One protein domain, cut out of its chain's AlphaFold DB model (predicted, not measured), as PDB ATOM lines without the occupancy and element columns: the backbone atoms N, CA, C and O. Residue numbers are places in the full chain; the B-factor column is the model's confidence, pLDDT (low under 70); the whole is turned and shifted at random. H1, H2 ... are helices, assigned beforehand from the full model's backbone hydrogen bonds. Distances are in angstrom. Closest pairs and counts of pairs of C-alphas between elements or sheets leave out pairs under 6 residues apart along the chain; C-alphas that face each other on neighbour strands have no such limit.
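What this domain is: This is residues 27 to 135 of the 218 residues of an uncharacterized protein of Acidobacteria bacterium RIFCSPLOWO2_02_FULL_67_21 (UniProt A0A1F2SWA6). Look for a long helical hairpin, H2 and H3 running side by side in opposite ways, with the short helix H1 folded back on residues 44 to 48 of H2 at one end. The tiny helix H4 lies towards that same end, and the low-confidence loop of residues 75 to 81 lies at the far end. The printed part has 109 residues with four named helices, H1, H2, H3 and H4 in chain order, no named strand, and the class all helix. It is loose, with a radius of gyration of the C-alphas of 16.7 A, and only just elongated, spanning 56 by 28 by 17 A.

Where its parts are: Find C-alpha 30 at (297.788, 238.715, 76.245); from there H1 runs to residue 38, 12.5 A. H2, residues 42 to 74, covers 47.8 A from C-alpha 42 at (302.662, 222.497, 66.705). H3, residues 86 to 112, covers 38.5 A, and H4, residues 124 to 127, ends at (296.853, 237.245, 68.016).

How they stand to each other: H1 touches H2, closest at the C-alphas of Leu 36 and Ala 44, 5.3 A apart; this hairpin has a steep tilt of 43 degrees, opposite ways. H2 and H3 form another hairpin and touch, closest at the C-alphas of Pro 42 and Ala 112, 4.1 A apart, with a shallow tilt of 16 degrees, opposite ways. H3 and H4 are close but not clearly touching, the closest C-alphas, Leu 101 and Phe 126, being 7.8 A apart. H1 and H4 only just touch, with 3 pairs of C-alphas within 8 A, the closest those of Arg 34 and Glu 127 at 6.2 A. H1 and H3 are apart. In H1, H2 and H3 every O i to N i+4 pair is within hydrogen-bond range; H4 is too short for such a pair.

The domain as a whole: Look to Asn 78 and Gly 114 for the two C-alphas farthest apart, 57.3 A. The printed part has no cut; the links H2 to H3 and H3 to H4 are long, 11 residues each. Mean pLDDT of the printed part is 86.9, and residues 75 to 81 are under 70.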
ATOM      1  N   VAL A  27     292.329 230.664  80.194       78.19
ATOM      2  CA  VAL A  27     292.391 231.595  79.068       78.19
ATOM      3  C   VAL A  27     293.720 232.325  79.179       78.19
ATOM      4  O   VAL A  27     293.918 233.092  80.122       78.19
ATOM      5  N   LEU A  28     294.616 232.037  78.232       84.69
ATOM      6  CA  LEU A  28     295.929 232.665  78.137       84.69
ATOM      7  C   LEU A  28     295.817 234.182  78.286       84.69
ATOM      8  O   LEU A  28     294.872 234.800  77.787       84.69
ATOM      9  N   ASN A  29     296.790 234.774  78.970       85.12
ATOM     10  CA  ASN A  29     296.901 236.222  79.026       85.12
ATOM     11  C   ASN A  29     297.511 236.776  77.726       85.12
ATOM     12  O   ASN A  29     298.138 236.048  76.953       85.12
ATOM     13  N   ALA A  30     297.353 238.079  77.491       84.19
ATOM     14  CA  ALA A  30     297.788 238.715  76.245       84.19
ATOM     15  C   ALA A  30     299.288 238.520  75.926       84.19
ATOM     16  O   ALA A  30     299.662 238.457  74.757       84.19
ATOM     17  N   LEU A  31     300.155 238.403  76.940       81.50
ATOM     18  CA  LEU A  31     301.587 238.149  76.738       81.50
ATOM     19  C   LEU A  31     301.853 236.713  76.287       81.50
ATOM     20  O   LEU A  31     302.649 236.499  75.379       81.50
ATOM     21  N   GLN A  32     301.164 235.745  76.891       83.62
ATOM     22  CA  GLN A  32     301.268 234.334  76.516       83.62
ATOM     23  C   GLN A  32     300.761 234.086  75.094       83.62
ATOM     24  O   GLN A  32     301.359 233.296  74.374       83.62
ATOM     25  N   VAL A  33     299.684 234.759  74.672       89.62
ATOM     26  CA  VAL A  33     299.185 234.646  73.290       89.62
ATOM     27  C   VAL A  33     300.253 235.116  72.302       89.62
ATOM     28  O   VAL A  33     300.622 234.359  71.410       89.62
ATOM     29  N   ARG A  34     300.813 236.315  72.512       87.75
ATOM     30  CA  ARG A  34     301.856 236.880  71.637       87.75
ATOM     31  C   ARG A  34     303.097 235.998  71.566       87.75
ATOM     32  O   ARG A  34     303.609 235.762  70.479       87.75
ATOM     33  N   ASP A  35     303.554 235.491  72.710       85.19
ATOM     34  CA  ASP A  35     304.718 234.605  72.779       85.19
ATOM     35  C   ASP A  35     304.500 233.303  71.991       85.19
ATOM     36  O   ASP A  35     305.364 232.890  71.221       85.19
ATOM     37  N   LEU A  36     303.319 232.688  72.120       88.81
ATOM     38  CA  LEU A  36     302.982 231.473  71.375       88.81
ATOM     39  C   LEU A  36     302.798 231.719  69.874       88.81
ATOM     40  O   LEU A  36     303.061 230.812  69.091       88.81
ATOM     41  N   VAL A  37     302.330 232.902  69.468       90.75
ATOM     42  CA  VAL A  37     302.218 233.285  68.050       90.75
ATOM     43  C   VAL A  37     303.604 233.523  67.443       90.75
ATOM     44  O   VAL A  37     303.855 233.109  66.314       90.75
ATOM     45  N   GLU A  38     304.521 234.149  68.187       87.81
ATOM     46  CA  GLU A  38     305.886 234.429  67.722       87.81
ATOM     47  C   GLU A  38     306.751 233.158  67.662       87.81
ATOM     48  O   GLU A  38     307.491 232.953  66.700       87.81
ATOM     49  N   ASN A  39     306.622 232.271  68.653       83.12
ATOM     50  CA  ASN A  39     307.414 231.044  68.785       83.12
ATOM     51  C   ASN A  39     306.638 229.792  68.356       83.12
ATOM     52  O   ASN A  39     306.756 228.731  68.974       83.12
ATOM     53  N   ALA A  40     305.796 229.924  67.333       80.69
ATOM     54  CA  ALA A  40     304.765 228.937  67.068       80.69
ATOM     55  C   ALA A  40     305.320 227.596  66.553       80.69
ATOM     56  O   ALA A  40     305.728 227.453  65.400       80.69
ATOM     57  N   ASP A  41     305.291 226.594  67.429       90.44
ATOM     58  CA  ASP A  41     305.433 225.180  67.099       90.44
ATOM     59  C   ASP A  41     304.046 224.485  67.098       90.44
ATOM     60  O   ASP A  41     303.030 225.098  67.461       90.44
ATOM     61  N   PRO A  42     303.943 223.202  66.698       90.75
ATOM     62  CA  PRO A  42     302.662 222.497  66.705       90.75
ATOM     63  C   PRO A  42     301.952 222.480  68.071       90.75
ATOM     64  O   PRO A  42     300.722 222.542  68.129       90.75
ATOM     65  N   ALA A  43     302.698 222.438  69.178       83.62
ATOM     66  CA  ALA A  43     302.127 222.447  70.522       83.62
ATOM     67  C   ALA A  43     301.636 223.847  70.927       83.62
ATOM     68  O   ALA A  43     300.599 223.972  71.586       83.62
ATOM     69  N   ALA A  44     302.335 224.904  70.513       86.94
ATOM     70  CA  ALA A  44     301.913 226.289  70.673       86.94
ATOM     71  C   ALA A  44     300.606 226.549  69.919       86.94
ATOM     72  O   ALA A  44     299.662 227.095  70.491       86.94
ATOM     73  N   HIS A  45     300.497 226.062  68.681       92.62
ATOM     74  CA  HIS A  45     299.262 226.149  67.909       92.62
ATOM     75  C   HIS A  45     298.091 225.405  68.565       92.62
ATOM     76  O   HIS A  45     296.996 225.958  68.633       92.62
ATOM     77  N   ALA A  46     298.305 224.220  69.144       88.44
ATOM     78  CA  ALA A  46     297.253 223.522  69.893       88.44
ATOM     79  C   ALA A  46     296.782 224.318  71.131       88.44
ATOM     80  O   ALA A  46     295.597 224.338  71.471       88.44
ATOM     81  N   ARG A  47     297.692 225.027  71.813       89.44
ATOM     82  CA  ARG A  47     297.332 225.918  72.932       89.44
ATOM     83  C   ARG A  47     296.549 227.144  72.466       89.44
ATOM     84  O   ARG A  47     295.563 227.504  73.110       89.44
ATOM     85  N   LEU A  48     296.958 227.757  71.355       92.88
ATOM     86  CA  LEU A  48     296.254 228.885  70.741       92.88
ATOM     87  C   LEU A  48     294.854 228.483  70.259       92.88
ATOM     88  O   LEU A  48     293.898 229.215  70.498       92.88
ATOM     89  N   GLU A  49     294.702 227.293  69.672       93.50
ATOM     90  CA  GLU A  49     293.398 226.717  69.325       93.50
ATOM     91  C   GLU A  49     292.470 226.678  70.546       93.50
ATOM     92  O   GLU A  49     291.379 227.255  70.514       93.50
ATOM     93  N   MET A  50     292.907 226.033  71.635       88.38
ATOM     94  CA  MET A  50     292.107 225.918  72.860       88.38
ATOM     95  C   MET A  50     291.753 227.290  73.442       88.38
ATOM     96  O   MET A  50     290.617 227.506  73.880       88.38
ATOM     97  N   HIS A  51     292.704 228.227  73.429       93.19
ATOM     98  CA  HIS A  51     292.493 229.593  73.895       93.19
ATOM     99  C   HIS A  51     291.403 230.304  73.084       93.19
ATOM    100  O   HIS A  51     290.405 230.748  73.658       93.19
ATOM    101  N   PHE A  52     291.538 230.370  71.758       95.12
ATOM    102  CA  PHE A  52     290.581 231.087  70.914       95.12
ATOM    103  C   PHE A  52     289.213 230.399  70.860       95.12
ATOM    104  O   PHE A  52     288.191 231.086  70.813       95.12
ATOM    105  N   ALA A  53     289.153 229.066  70.958       90.25
ATOM    106  CA  ALA A  53     287.893 228.337  71.096       90.25
ATOM    107  C   ALA A  53     287.172 228.693  72.408       90.25
ATOM    108  O   ALA A  53     285.960 228.936  72.418       90.25
ATOM    109  N   THR A  54     287.919 228.783  73.511       88.50
ATOM    110  CA  THR A  54     287.380 229.190  74.816       88.50
ATOM    111  C   THR A  54     286.896 230.638  74.780       88.50
ATOM    112  O   THR A  54     285.767 230.920  75.190       88.50
ATOM    113  N   LEU A  55     287.699 231.548  74.224       91.38
ATOM    114  CA  LEU A  55     287.349 232.960  74.096       91.38
ATOM    115  C   LEU A  55     286.109 233.151  73.206       91.38
ATOM    116  O   LEU A  55     285.201 233.905  73.551       91.38
ATOM    117  N   ALA A  56     285.992 232.395  72.109       90.00
ATOM    118  CA  ALA A  56     284.801 232.417  71.267       90.00
ATOM    119  C   ALA A  56     283.528 232.047  72.044       90.00
ATOM    120  O   ALA A  56     282.496 232.705  71.891       90.00
ATOM    121  N   ASN A  57     283.591 231.019  72.896       85.81
ATOM    122  CA  ASN A  57     282.454 230.607  73.719       85.81
ATOM    123  C   ASN A  57     282.051 231.694  74.724       85.81
ATOM    124  O   ASN A  57     280.857 231.942  74.902       85.81
ATOM    125  N   GLN A  58     283.019 232.397  75.317       88.50
ATOM    126  CA  GLN A  58     282.739 233.538  76.194       88.50
ATOM    127  C   GLN A  58     282.002 234.658  75.449       88.50
ATOM    128  O   GLN A  58     280.970 235.138  75.922       88.50
ATOM    129  N   TYR A  59     282.449 235.020  74.243       89.88
ATOM    130  CA  TYR A  59     281.762 236.030  73.432       89.88
ATOM    131  C   TYR A  59     280.359 235.595  72.981       89.88
ATOM    132  O   TYR A  59     279.475 236.445  72.860       89.88
ATOM    133  N   VAL A  60     280.100 234.296  72.787       87.56
ATOM    134  CA  VAL A  60     278.734 233.789  72.549       87.56
ATOM    135  C   VAL A  60     277.839 233.991  73.767       87.56
ATOM    136  O   VAL A  60     276.709 234.460  73.618       87.56
ATOM    137  N   ILE A  61     278.338 233.673  74.963       82.81
ATOM    138  CA  ILE A  61     277.600 233.881  76.215       82.81
ATOM    139  C   ILE A  61     277.286 235.371  76.393       82.81
ATOM    140  O   ILE A  61     276.142 235.735  76.670       82.81
ATOM    141  N   GLU A  62     278.262 236.248  76.154       80.94
ATOM    142  CA  GLU A  62     278.051 237.694  76.223       80.94
ATOM    143  C   GLU A  62     277.070 238.193  75.153       80.94
ATOM    144  O   GLU A  62     276.201 239.012  75.448       80.94
ATOM    145  N   ALA A  63     277.123 237.682  73.920       84.81
ATOM    146  CA  ALA A  63     276.132 238.015  72.894       84.81
ATOM    147  C   ALA A  63     274.704 237.635  73.332       84.81
ATOM    148  O   ALA A  63     273.778 238.439  73.185       84.81
ATOM    149  N   ALA A  64     274.531 236.446  73.918       83.25
ATOM    150  CA  ALA A  64     273.250 235.976  74.440       83.25
ATOM    151  C   ALA A  64     272.755 236.841  75.611       83.25
ATOM    152  O   ALA A  64     271.586 237.230  75.638       83.25
ATOM    153  N   ARG A  65     273.649 237.226  76.532       83.62
ATOM    154  CA  ARG A  65     273.341 238.155  77.631       83.62
ATOM    155  C   ARG A  65     272.823 239.493  77.100       83.62
ATOM    156  O   ARG A  65     271.785 239.969  77.555       83.62
ATOM    157  N   GLN A  66     273.487 240.082  76.105       87.31
ATOM    158  CA  GLN A  66     273.053 241.354  75.514       87.31
ATOM    159  C   GLN A  66     271.713 241.227  74.767       87.31
ATOM    160  O   GLN A  66     270.869 242.126  74.830       87.31
ATOM    161  N   ALA A  67     271.468 240.091  74.108       85.19
ATOM    162  CA  ALA A  67     270.174 239.799  73.495       85.19
ATOM    163  C   ALA A  67     269.048 239.675  74.541       85.19
ATOM    164  O   ALA A  67     267.954 240.202  74.317       85.19
ATOM    165  N   ALA A  68     269.322 239.054  75.692       81.69
ATOM    166  CA  ALA A  68     268.379 238.948  76.804       81.69
ATOM    167  C   ALA A  68     268.059 240.319  77.425       81.69
ATOM    168  O   ALA A  68     266.888 240.627  77.647       81.69
ATOM    169  N   VAL A  69     269.064 241.186  77.615       82.75
ATOM    170  CA  VAL A  69     268.861 242.580  78.065       82.75
ATOM    171  C   VAL A  69     267.928 243.328  77.113       82.75
ATOM    172  O   VAL A  69     266.985 243.988  77.552       82.75
ATOM    173  N   ARG A  70     268.141 243.189  75.799       82.38
ATOM    174  CA  ARG A  70     267.255 243.787  74.794       82.38
ATOM    175  C   ARG A  70     265.826 243.258  74.914       82.38
ATOM    176  O   ARG A  70     264.893 244.053  74.869       82.38
ATOM    177  N   ALA A  71     265.651 241.943  75.049       81.12
ATOM    178  CA  ALA A  71     264.330 241.325  75.161       81.12
ATOM    179  C   ALA A  71     263.574 241.811  76.409       81.12
ATOM    180  O   ALA A  71     262.411 242.201  76.306       81.12
ATOM    181  N   ALA A  72     264.256 241.884  77.556       79.31
ATOM    182  CA  ALA A  72     263.685 242.390  78.803       79.31
ATOM    183  C   ALA A  72     263.209 243.848  78.683       79.31
ATOM    184  O   ALA A  72     262.163 244.211  79.217       79.31
ATOM    185  N   LEU A  73     263.947 244.686  77.948       75.94
ATOM    186  CA  LEU A  73     263.589 246.093  77.748       75.94
ATOM    187  C   LEU A  73     262.519 246.285  76.665       75.94
ATOM    188  O   LEU A  73     261.680 247.170  76.797       75.94
ATOM    189  N   ALA A  74     262.478 245.432  75.639       71.06
ATOM    190  CA  ALA A  74     261.439 245.466  74.607       71.06
ATOM    191  C   ALA A  74     260.032 245.158  75.155       71.06
ATOM    192  O   ALA A  74     259.052 245.694  74.639       71.06
ATOM    193  N   GLY A  75     259.933 244.347  76.215       68.38
ATOM    194  CA  GLY A  75     258.679 244.076  76.926       68.38
ATOM    195  C   GLY A  75     258.157 245.248  77.769       68.38
ATOM    196  O   GLY A  75     257.026 245.193  78.242       68.38
ATOM    197  N   ASN A  76     258.944 246.316  77.953       69.25
ATOM    198  CA  ASN A  76     258.516 247.504  78.685       69.25
ATOM    199  C   ASN A  76     257.861 248.523  77.726       69.25
ATOM    200  O   ASN A  76     258.569 249.140  76.919       69.25
ATOM    201  N   PRO A  77     256.540 248.775  77.827       65.38
ATOM    202  CA  PRO A  77     255.842 249.709  76.940       65.38
ATOM    203  C   PRO A  77     256.371 251.149  77.033       65.38
ATOM    204  O   PRO A  77     256.296 251.878  76.049       65.38
ATOM    205  N   ASN A  78     256.992 251.532  78.156       67.69
ATOM    206  CA  ASN A  78     257.575 252.861  78.371       67.69
ATOM    207  C   ASN A  78     259.042 252.977  77.912       67.69
ATOM    208  O   ASN A  78     259.618 254.062  77.976       67.69
ATOM    209  N   ARG A  79     259.686 251.876  77.494       63.78
ATOM    210  CA  ARG A  79     261.107 251.845  77.094       63.78
ATOM    211  C   ARG A  79     261.359 250.908  75.914       63.78
ATOM    212  O   ARG A  79     262.225 250.037  75.970       63.78
ATOM    213  N   ARG A  80     260.627 251.106  74.816       62.03
ATOM    214  CA  ARG A  80     260.849 250.336  73.586       62.03
ATOM    215  C   ARG A  80     262.261 250.564  73.047       62.03
ATOM    216  O   ARG A  80     262.644 251.685  72.716       62.03
ATOM    217  N   MET A  81     263.027 249.482  72.934       67.94
ATOM    218  CA  MET A  81     264.335 249.493  72.287       67.94
ATOM    219  C   MET A  81     264.203 249.175  70.802       67.94
ATOM    220  O   MET A  81     263.665 248.138  70.421       67.94
ATOM    221  N   GLY A  82     264.745 250.059  69.966       72.31
ATOM    222  CA  GLY A  82     264.862 249.814  68.535       72.31
ATOM    223  C   GLY A  82     265.911 248.743  68.186       72.31
ATOM    224  O   GLY A  82     266.742 248.364  69.028       72.31
ATOM    225  N   PRO A  83     265.924 248.285  66.922       72.12
ATOM    226  CA  PRO A  83     266.903 247.323  66.405       72.12
ATOM    227  C   PRO A  83     268.363 247.809  66.490       72.12
ATOM    228  O   PRO A  83     269.273 246.978  66.498       72.12
ATOM    229  N   ASP A  84     268.583 249.119  66.644       81.44
ATOM    230  CA  ASP A  84     269.902 249.755  66.809       81.44
ATOM    231  C   ASP A  84     270.193 250.244  68.227       81.44
ATOM    232  O   ASP A  84     271.118 251.025  68.466       81.44
ATOM    233  N   SER A  85     269.441 249.734  69.202       84.69
ATOM    234  CA  SER A  85     269.789 249.898  70.610       84.69
ATOM    235  C   SER A  85     271.229 249.451  70.886       84.69
ATOM    236  O   SER A  85     271.778 248.556  70.237       84.69
ATOM    237  N   HIS A  86     271.847 250.070  71.892       85.19
ATOM    238  CA  HIS A  86     273.211 249.740  72.302       85.19
ATOM    239  C   HIS A  86     273.390 248.236  72.578       85.19
ATOM    240  O   HIS A  86     274.325 247.636  72.055       85.19
ATOM    241  N   ALA A  87     272.441 247.612  73.285       84.00
ATOM    242  CA  ALA A  87     272.441 246.171  73.544       84.00
ATOM    243  C   ALA A  87     272.377 245.334  72.252       84.00
ATOM    244  O   ALA A  87     273.097 244.349  72.116       84.00
ATOM    245  N   ALA A  88     271.579 245.747  71.258       86.25
ATOM    246  CA  ALA A  88     271.520 245.061  69.967       86.25
ATOM    247  C   ALA A  88     272.848 245.157  69.200       86.25
ATOM    248  O   ALA A  88     273.302 244.170  68.621       86.25
ATOM    249  N   ARG A  89     273.494 246.330  69.221       90.88
ATOM    250  CA  ARG A  89     274.831 246.519  68.640       90.88
ATOM    251  C   ARG A  89     275.883 245.662  69.343       90.88
ATOM    252  O   ARG A  89     276.653 245.000  68.656       90.88
ATOM    253  N   LEU A  90     275.891 245.629  70.677       91.12
ATOM    254  CA  LEU A  90     276.817 244.788  71.442       91.12
ATOM    255  C   LEU A  90     276.607 243.300  71.153       91.12
ATOM    256  O   LEU A  90     277.577 242.601  70.883       91.12
ATOM    257  N   ALA A  91     275.358 242.827  71.116       86.50
ATOM    258  CA  ALA A  91     275.054 241.439  70.771       86.50
ATOM    259  C   ALA A  91     275.600 241.062  69.382       86.50
ATOM    260  O   ALA A  91     276.253 240.029  69.231       86.50
ATOM    261  N   ARG A  92     275.389 241.921  68.371       93.19
ATOM    262  CA  ARG A  92     275.913 241.710  67.009       93.19
ATOM    263  C   ARG A  92     277.439 241.712  66.969       93.19
ATOM    264  O   ARG A  92     278.023 240.853  66.313       93.19
ATOM    265  N   ASN A  93     278.078 242.655  67.656       93.62
ATOM    266  CA  ASN A  93     279.535 242.746  67.704       93.62
ATOM    267  C   ASN A  93     280.144 241.511  68.376       93.62
ATOM    268  O   ASN A  93     281.038 240.899  67.805       93.62
ATOM    269  N   ASN A  94     279.601 241.090  69.519       91.50
ATOM    270  CA  ASN A  94     280.067 239.901  70.229       91.50
ATOM    271  C   ASN A  94     279.888 238.627  69.391       91.50
ATOM    272  O   ASN A  94     280.792 237.798  69.339       91.50
ATOM    273  N   ALA A  95     278.773 238.495  68.662       92.69
ATOM    274  CA  ALA A  95     278.564 237.371  67.748       92.69
ATOM    275  C   ALA A  95     279.582 237.350  66.592       92.69
ATOM    276  O   ALA A  95     280.084 236.283  66.240       92.69
ATOM    277  N   ARG A  96     279.923 238.517  66.022       95.69
ATOM    278  CA  ARG A  96     280.974 238.634  64.994       95.69
ATOM    279  C   ARG A  96     282.346 238.271  65.555       95.69
ATOM    280  O   ARG A  96     283.036 237.461  64.950       95.69
ATOM    281  N   THR A  97     282.698 238.794  66.728       94.38
ATOM    282  CA  THR A  97     283.947 238.450  67.421       94.38
ATOM    283  C   THR A  97     284.051 236.946  67.675       94.38
ATOM    284  O   THR A  97     285.063 236.339  67.333       94.38
ATOM    285  N   ALA A  98     282.990 236.309  68.181       92.38
ATOM    286  CA  ALA A  98     282.967 234.863  68.382       92.38
ATOM    287  C   ALA A  98     283.173 234.075  67.076       92.38
ATOM    288  O   ALA A  98     283.823 233.030  67.082       92.38
ATOM    289  N   ALA A  99     282.632 234.556  65.953       96.38
ATOM    290  CA  ALA A  99     282.838 233.929  64.651       96.38
ATOM    291  C   ALA A  99     284.302 234.030  64.191       96.38
ATOM    292  O   ALA A  99     284.873 233.012  63.800       96.38
ATOM    293  N   THR A 100     284.927 235.207  64.301       96.81
ATOM    294  CA  THR A 100     286.355 235.391  63.982       96.81
ATOM    295  C   THR A 100     287.237 234.499  64.857       96.81
ATOM    296  O   THR A 100     288.102 233.801  64.339       96.81
ATOM    297  N   LEU A 101     286.971 234.430  66.163       96.00
ATOM    298  CA  LEU A 101     287.734 233.594  67.095       96.00
ATOM    299  C   LEU A 101     287.603 232.092  66.803       96.00
ATOM    300  O   LEU A 101     288.576 231.358  66.932       96.00
ATOM    301  N   ARG A 102     286.437 231.619  66.343       96.94
ATOM    302  CA  ARG A 102     286.280 230.227  65.873       96.94
ATOM    303  C   ARG A 102     287.086 229.946  64.615       96.94
ATOM    304  O   ARG A 102     287.666 228.871  64.496       96.94
ATOM    305  N   GLN A 103     287.116 230.893  63.680       97.88
ATOM    306  CA  GLN A 103     287.952 230.767  62.486       97.88
ATOM    307  C   GLN A 103     289.435 230.744  62.864       97.88
ATOM    308  O   GLN A 103     290.187 229.957  62.298       97.88
ATOM    309  N   LEU A 104     289.842 231.551  63.846       97.25
ATOM    310  CA  LEU A 104     291.215 231.592  64.339       97.25
ATOM    311  C   LEU A 104     291.599 230.308  65.092       97.25
ATOM    312  O   LEU A 104     292.669 229.751  64.863       97.25
ATOM    313  N   ALA A 105     290.694 229.760  65.904       95.81
ATOM    314  CA  ALA A 105     290.882 228.449  66.519       95.81
ATOM    315  C   ALA A 105     291.070 227.355  65.454       95.81
ATOM    316  O   ALA A 105     292.039 226.604  65.503       95.81
ATOM    317  N   ALA A 106     290.208 227.320  64.432       97.38
ATOM    318  CA  ALA A 106     290.339 226.378  63.318       97.38
ATOM    319  C   ALA A 106     291.632 226.592  62.507       97.38
ATOM    320  O   ALA A 106     292.224 225.632  62.010       97.38
ATOM    321  N   HIS A 107     292.083 227.842  62.376       97.69
ATOM    322  CA  HIS A 107     293.353 228.177  61.745       97.69
ATOM    323  C   HIS A 107     294.526 227.531  62.494       97.69
ATOM    324  O   HIS A 107     295.305 226.810  61.867       97.69
ATOM    325  N   HIS A 108     294.606 227.707  63.814       96.88
ATOM    326  CA  HIS A 108     295.665 227.103  64.619       96.88
ATOM    327  C   HIS A 108     295.539 225.583  64.752       96.88
ATOM    328  O   HIS A 108     296.562 224.912  64.726       96.88
ATOM    329  N   ALA A 109     294.330 225.016  64.768       95.75
ATOM    330  CA  ALA A 109     294.142 223.563  64.722       95.75
ATOM    331  C   ALA A 109     294.790 222.943  63.469       95.75
ATOM    332  O   ALA A 109     295.468 221.916  63.532       95.75
ATOM    333  N   ARG A 110     294.639 223.599  62.307       97.50
ATOM    334  CA  ARG A 110     295.291 223.162  61.062       97.50
ATOM    335  C   ARG A 110     296.811 223.243  61.152       97.50
ATOM    336  O   ARG A 110     297.477 222.292  60.751       97.50
ATOM    337  N   LEU A 111     297.342 224.348  61.679       96.62
ATOM    338  CA  LEU A 111     298.787 224.528  61.839       96.62
ATOM    339  C   LEU A 111     299.380 223.526  62.843       96.62
ATOM    340  O   LEU A 111     300.440 222.965  62.580       96.62
ATOM    341  N   ALA A 112     298.667 223.224  63.932       94.31
ATOM    342  CA  ALA A 112     299.036 222.181  64.890       94.31
ATOM    343  C   ALA A 112     299.103 220.791  64.235       94.31
ATOM    344  O   ALA A 112     299.987 219.998  64.545       94.31
ATOM    345  N   GLY A 113     298.214 220.514  63.276       93.62
ATOM    346  CA  GLY A 113     298.254 219.308  62.443       93.62
ATOM    347  C   GLY A 113     299.333 219.311  61.350       93.62
ATOM    348  O   GLY A 113     299.390 218.376  60.557       93.62
ATOM    349  N   GLY A 114     300.167 220.353  61.259       94.50
ATOM    350  CA  GLY A 114     301.191 220.493  60.220       94.50
ATOM    351  C   GLY A 114     300.640 220.890  58.846       94.50
ATOM    352  O   GLY A 114     301.337 220.777  57.837       94.50
ATOM    353  N   HIS A 115     299.392 221.355  58.773       95.94
ATOM    354  CA  HIS A 115     298.768 221.785  57.527       95.94
ATOM    355  C   HIS A 115     298.869 223.294  57.348       95.94
ATOM    356  O   HIS A 115     298.521 224.064  58.242       95.94
ATOM    357  N   ALA A 116     299.217 223.731  56.137       93.75
ATOM    358  CA  ALA A 116     299.152 225.143  55.785       93.75
ATOM    359  C   ALA A 116     297.727 225.701  55.975       93.75
ATOM    360  O   ALA A 116     296.717 225.059  55.645       93.75
ATOM    361  N   SER A 117     297.654 226.920  56.497       95.81
ATOM    362  CA  SER A 117     296.417 227.642  56.771       95.81
ATOM    363  C   SER A 117     296.664 229.140  56.620       95.81
ATOM    364  O   SER A 117     297.776 229.608  56.845       95.81
ATOM    365  N   ARG A 118     295.638 229.900  56.229       94.12
ATOM    366  CA  ARG A 118     295.697 231.369  56.190       94.12
ATOM    367  C   ARG A 118     294.902 231.932  57.366       94.12
ATOM    368  O   ARG A 118     293.835 231.374  57.644       94.12
ATOM    369  N   PRO A 119     295.398 232.975  58.050       90.12
ATOM    370  CA  PRO A 119     294.657 233.584  59.141       90.12
ATOM    371  C   PRO A 119     293.364 234.230  58.609       90.12
ATOM    372  O   PRO A 119     293.324 234.673  57.453       90.12
ATOM    373  N   PRO A 120     292.284 234.255  59.410       92.75
ATOM    374  CA  PRO A 120     291.056 234.942  59.040       92.75
ATOM    375  C   PRO A 120     291.251 236.462  58.979       92.75
ATOM    376  O   PRO A 120     292.173 237.022  59.567       92.75
ATOM    377  N   ILE A 121     290.347 237.144  58.275       89.38
ATOM    378  CA  ILE A 121     290.327 238.612  58.226       89.38
ATOM    379  C   ILE A 121     290.052 239.156  59.640       89.38
ATOM    380  O   ILE A 121     289.246 238.587  60.380       89.38
ATOM    381  N   ASP A 122     290.728 240.248  60.007       86.00
ATOM    382  CA  ASP A 122     290.642 240.915  61.318       86.00
ATOM    383  C   ASP A 122     291.074 240.046  62.520       86.00
ATOM    384  O   ASP A 122     290.691 240.322  63.663       86.00
ATOM    385  N   ALA A 123     291.858 238.989  62.275       90.81
ATOM    386  CA  ALA A 123     292.361 238.094  63.316       90.81
ATOM    387  C   ALA A 123     293.573 238.644  64.081       90.81
ATOM    388  O   ALA A 123     293.711 238.346  65.265       90.81
ATOM    389  N   GLU A 124     294.388 239.482  63.428       90.94
ATOM    390  CA  GLU A 124     295.664 240.004  63.949       90.94
ATOM    391  C   GLU A 124     295.515 240.604  65.349       90.94
ATOM    392  O   GLU A 124     296.270 240.273  66.251       90.94
ATOM    393  N   ARG A 125     294.459 241.390  65.596       90.00
ATOM    394  CA  ARG A 125     294.214 241.978  66.924       90.00
ATOM    395  C   ARG A 125     294.081 240.936  68.044       90.00
ATOM    396  O   ARG A 125     294.440 241.222  69.180       90.00
ATOM    397  N   PHE A 126     293.540 239.751  67.753       93.12
ATOM    398  CA  PHE A 126     293.363 238.681  68.739       93.12
ATOM    399  C   PHE A 126     294.665 237.910  68.957       93.12
ATOM    400  O   PHE A 126     294.960 237.529  70.086       93.12
ATOM    401  N   GLU A 127     295.473 237.743  67.910       91.44
ATOM    402  CA  GLU A 127     296.853 237.245  68.016       91.44
ATOM    403  C   GLU A 127     297.752 238.245  68.775       91.44
ATOM    404  O   GLU A 127     298.612 237.848  69.559       91.44
ATOM    405  N   ASP A 128     297.445 239.540  68.682       86.50
ATOM    406  CA  ASP A 128     297.995 240.603  69.527       86.50
ATOM    407  C   ASP A 128     297.407 240.616  70.952       86.50
ATOM    408  O   ASP A 128     297.761 241.478  71.768       86.50
ATOM    409  N   GLY A 129     296.537 239.667  71.300       85.62
ATOM    410  CA  GLY A 129     296.000 239.476  72.646       85.62
ATOM    411  C   GLY A 129     294.735 240.273  72.976       85.62
ATOM    412  O   GLY A 129     294.400 240.396  74.155       85.62
ATOM    413  N   ASP A 130     294.019 240.827  71.991       86.31
ATOM    414  CA  ASP A 130     292.692 241.412  72.232       86.31
ATOM    415  C   ASP A 130     291.721 240.353  72.788       86.31
ATOM    416  O   ASP A 130     291.721 239.194  72.379       86.31
ATOM    417  N   GLY A 131     290.907 240.738  73.770       83.56
ATOM    418  CA  GLY A 131     290.019 239.828  74.504       83.56
ATOM    419  C   GLY A 131     290.706 238.848  75.471       83.56
ATOM    420  O   GLY A 131     290.014 238.250  76.294       83.56
ATOM    421  N   ALA A 132     292.034 238.703  75.437       84.88
ATOM    422  CA  ALA A 132     292.769 237.893  76.405       84.88
ATOM    423  C   ALA A 132     292.806 238.562  77.789       84.88
ATOM    424  O   ALA A 132     292.704 239.786  77.932       84.88
ATOM    425  N   THR A 133     292.983 237.754  78.835       81.31
ATOM    426  CA  THR A 133     293.111 238.273  80.200       81.31
ATOM    427  C   THR A 133     294.356 239.160  80.301       81.31
ATOM    428  O   THR A 133     295.390 238.882  79.687       81.31
ATOM    429  N   GLN A 134     294.283 240.236  81.084       74.75
ATOM    430  CA  GLN A 134     295.482 241.011  81.396       74.75
ATOM    431  C   GLN A 134     296.404 240.188  82.314       74.75
ATOM    432  O   GLN A 134     295.900 239.564  83.249       74.75
ATOM    433  N   PRO A 135     297.728 240.180  82.075       72.06
ATOM    434  CA  PRO A 135     298.684 239.527  82.960       72.06
ATOM    435  C   PRO A 135     298.553 240.033  84.401       72.06
ATOM    436  O   PRO A 135     298.527 241.239  84.656       72.06
TER     437      PRO A 135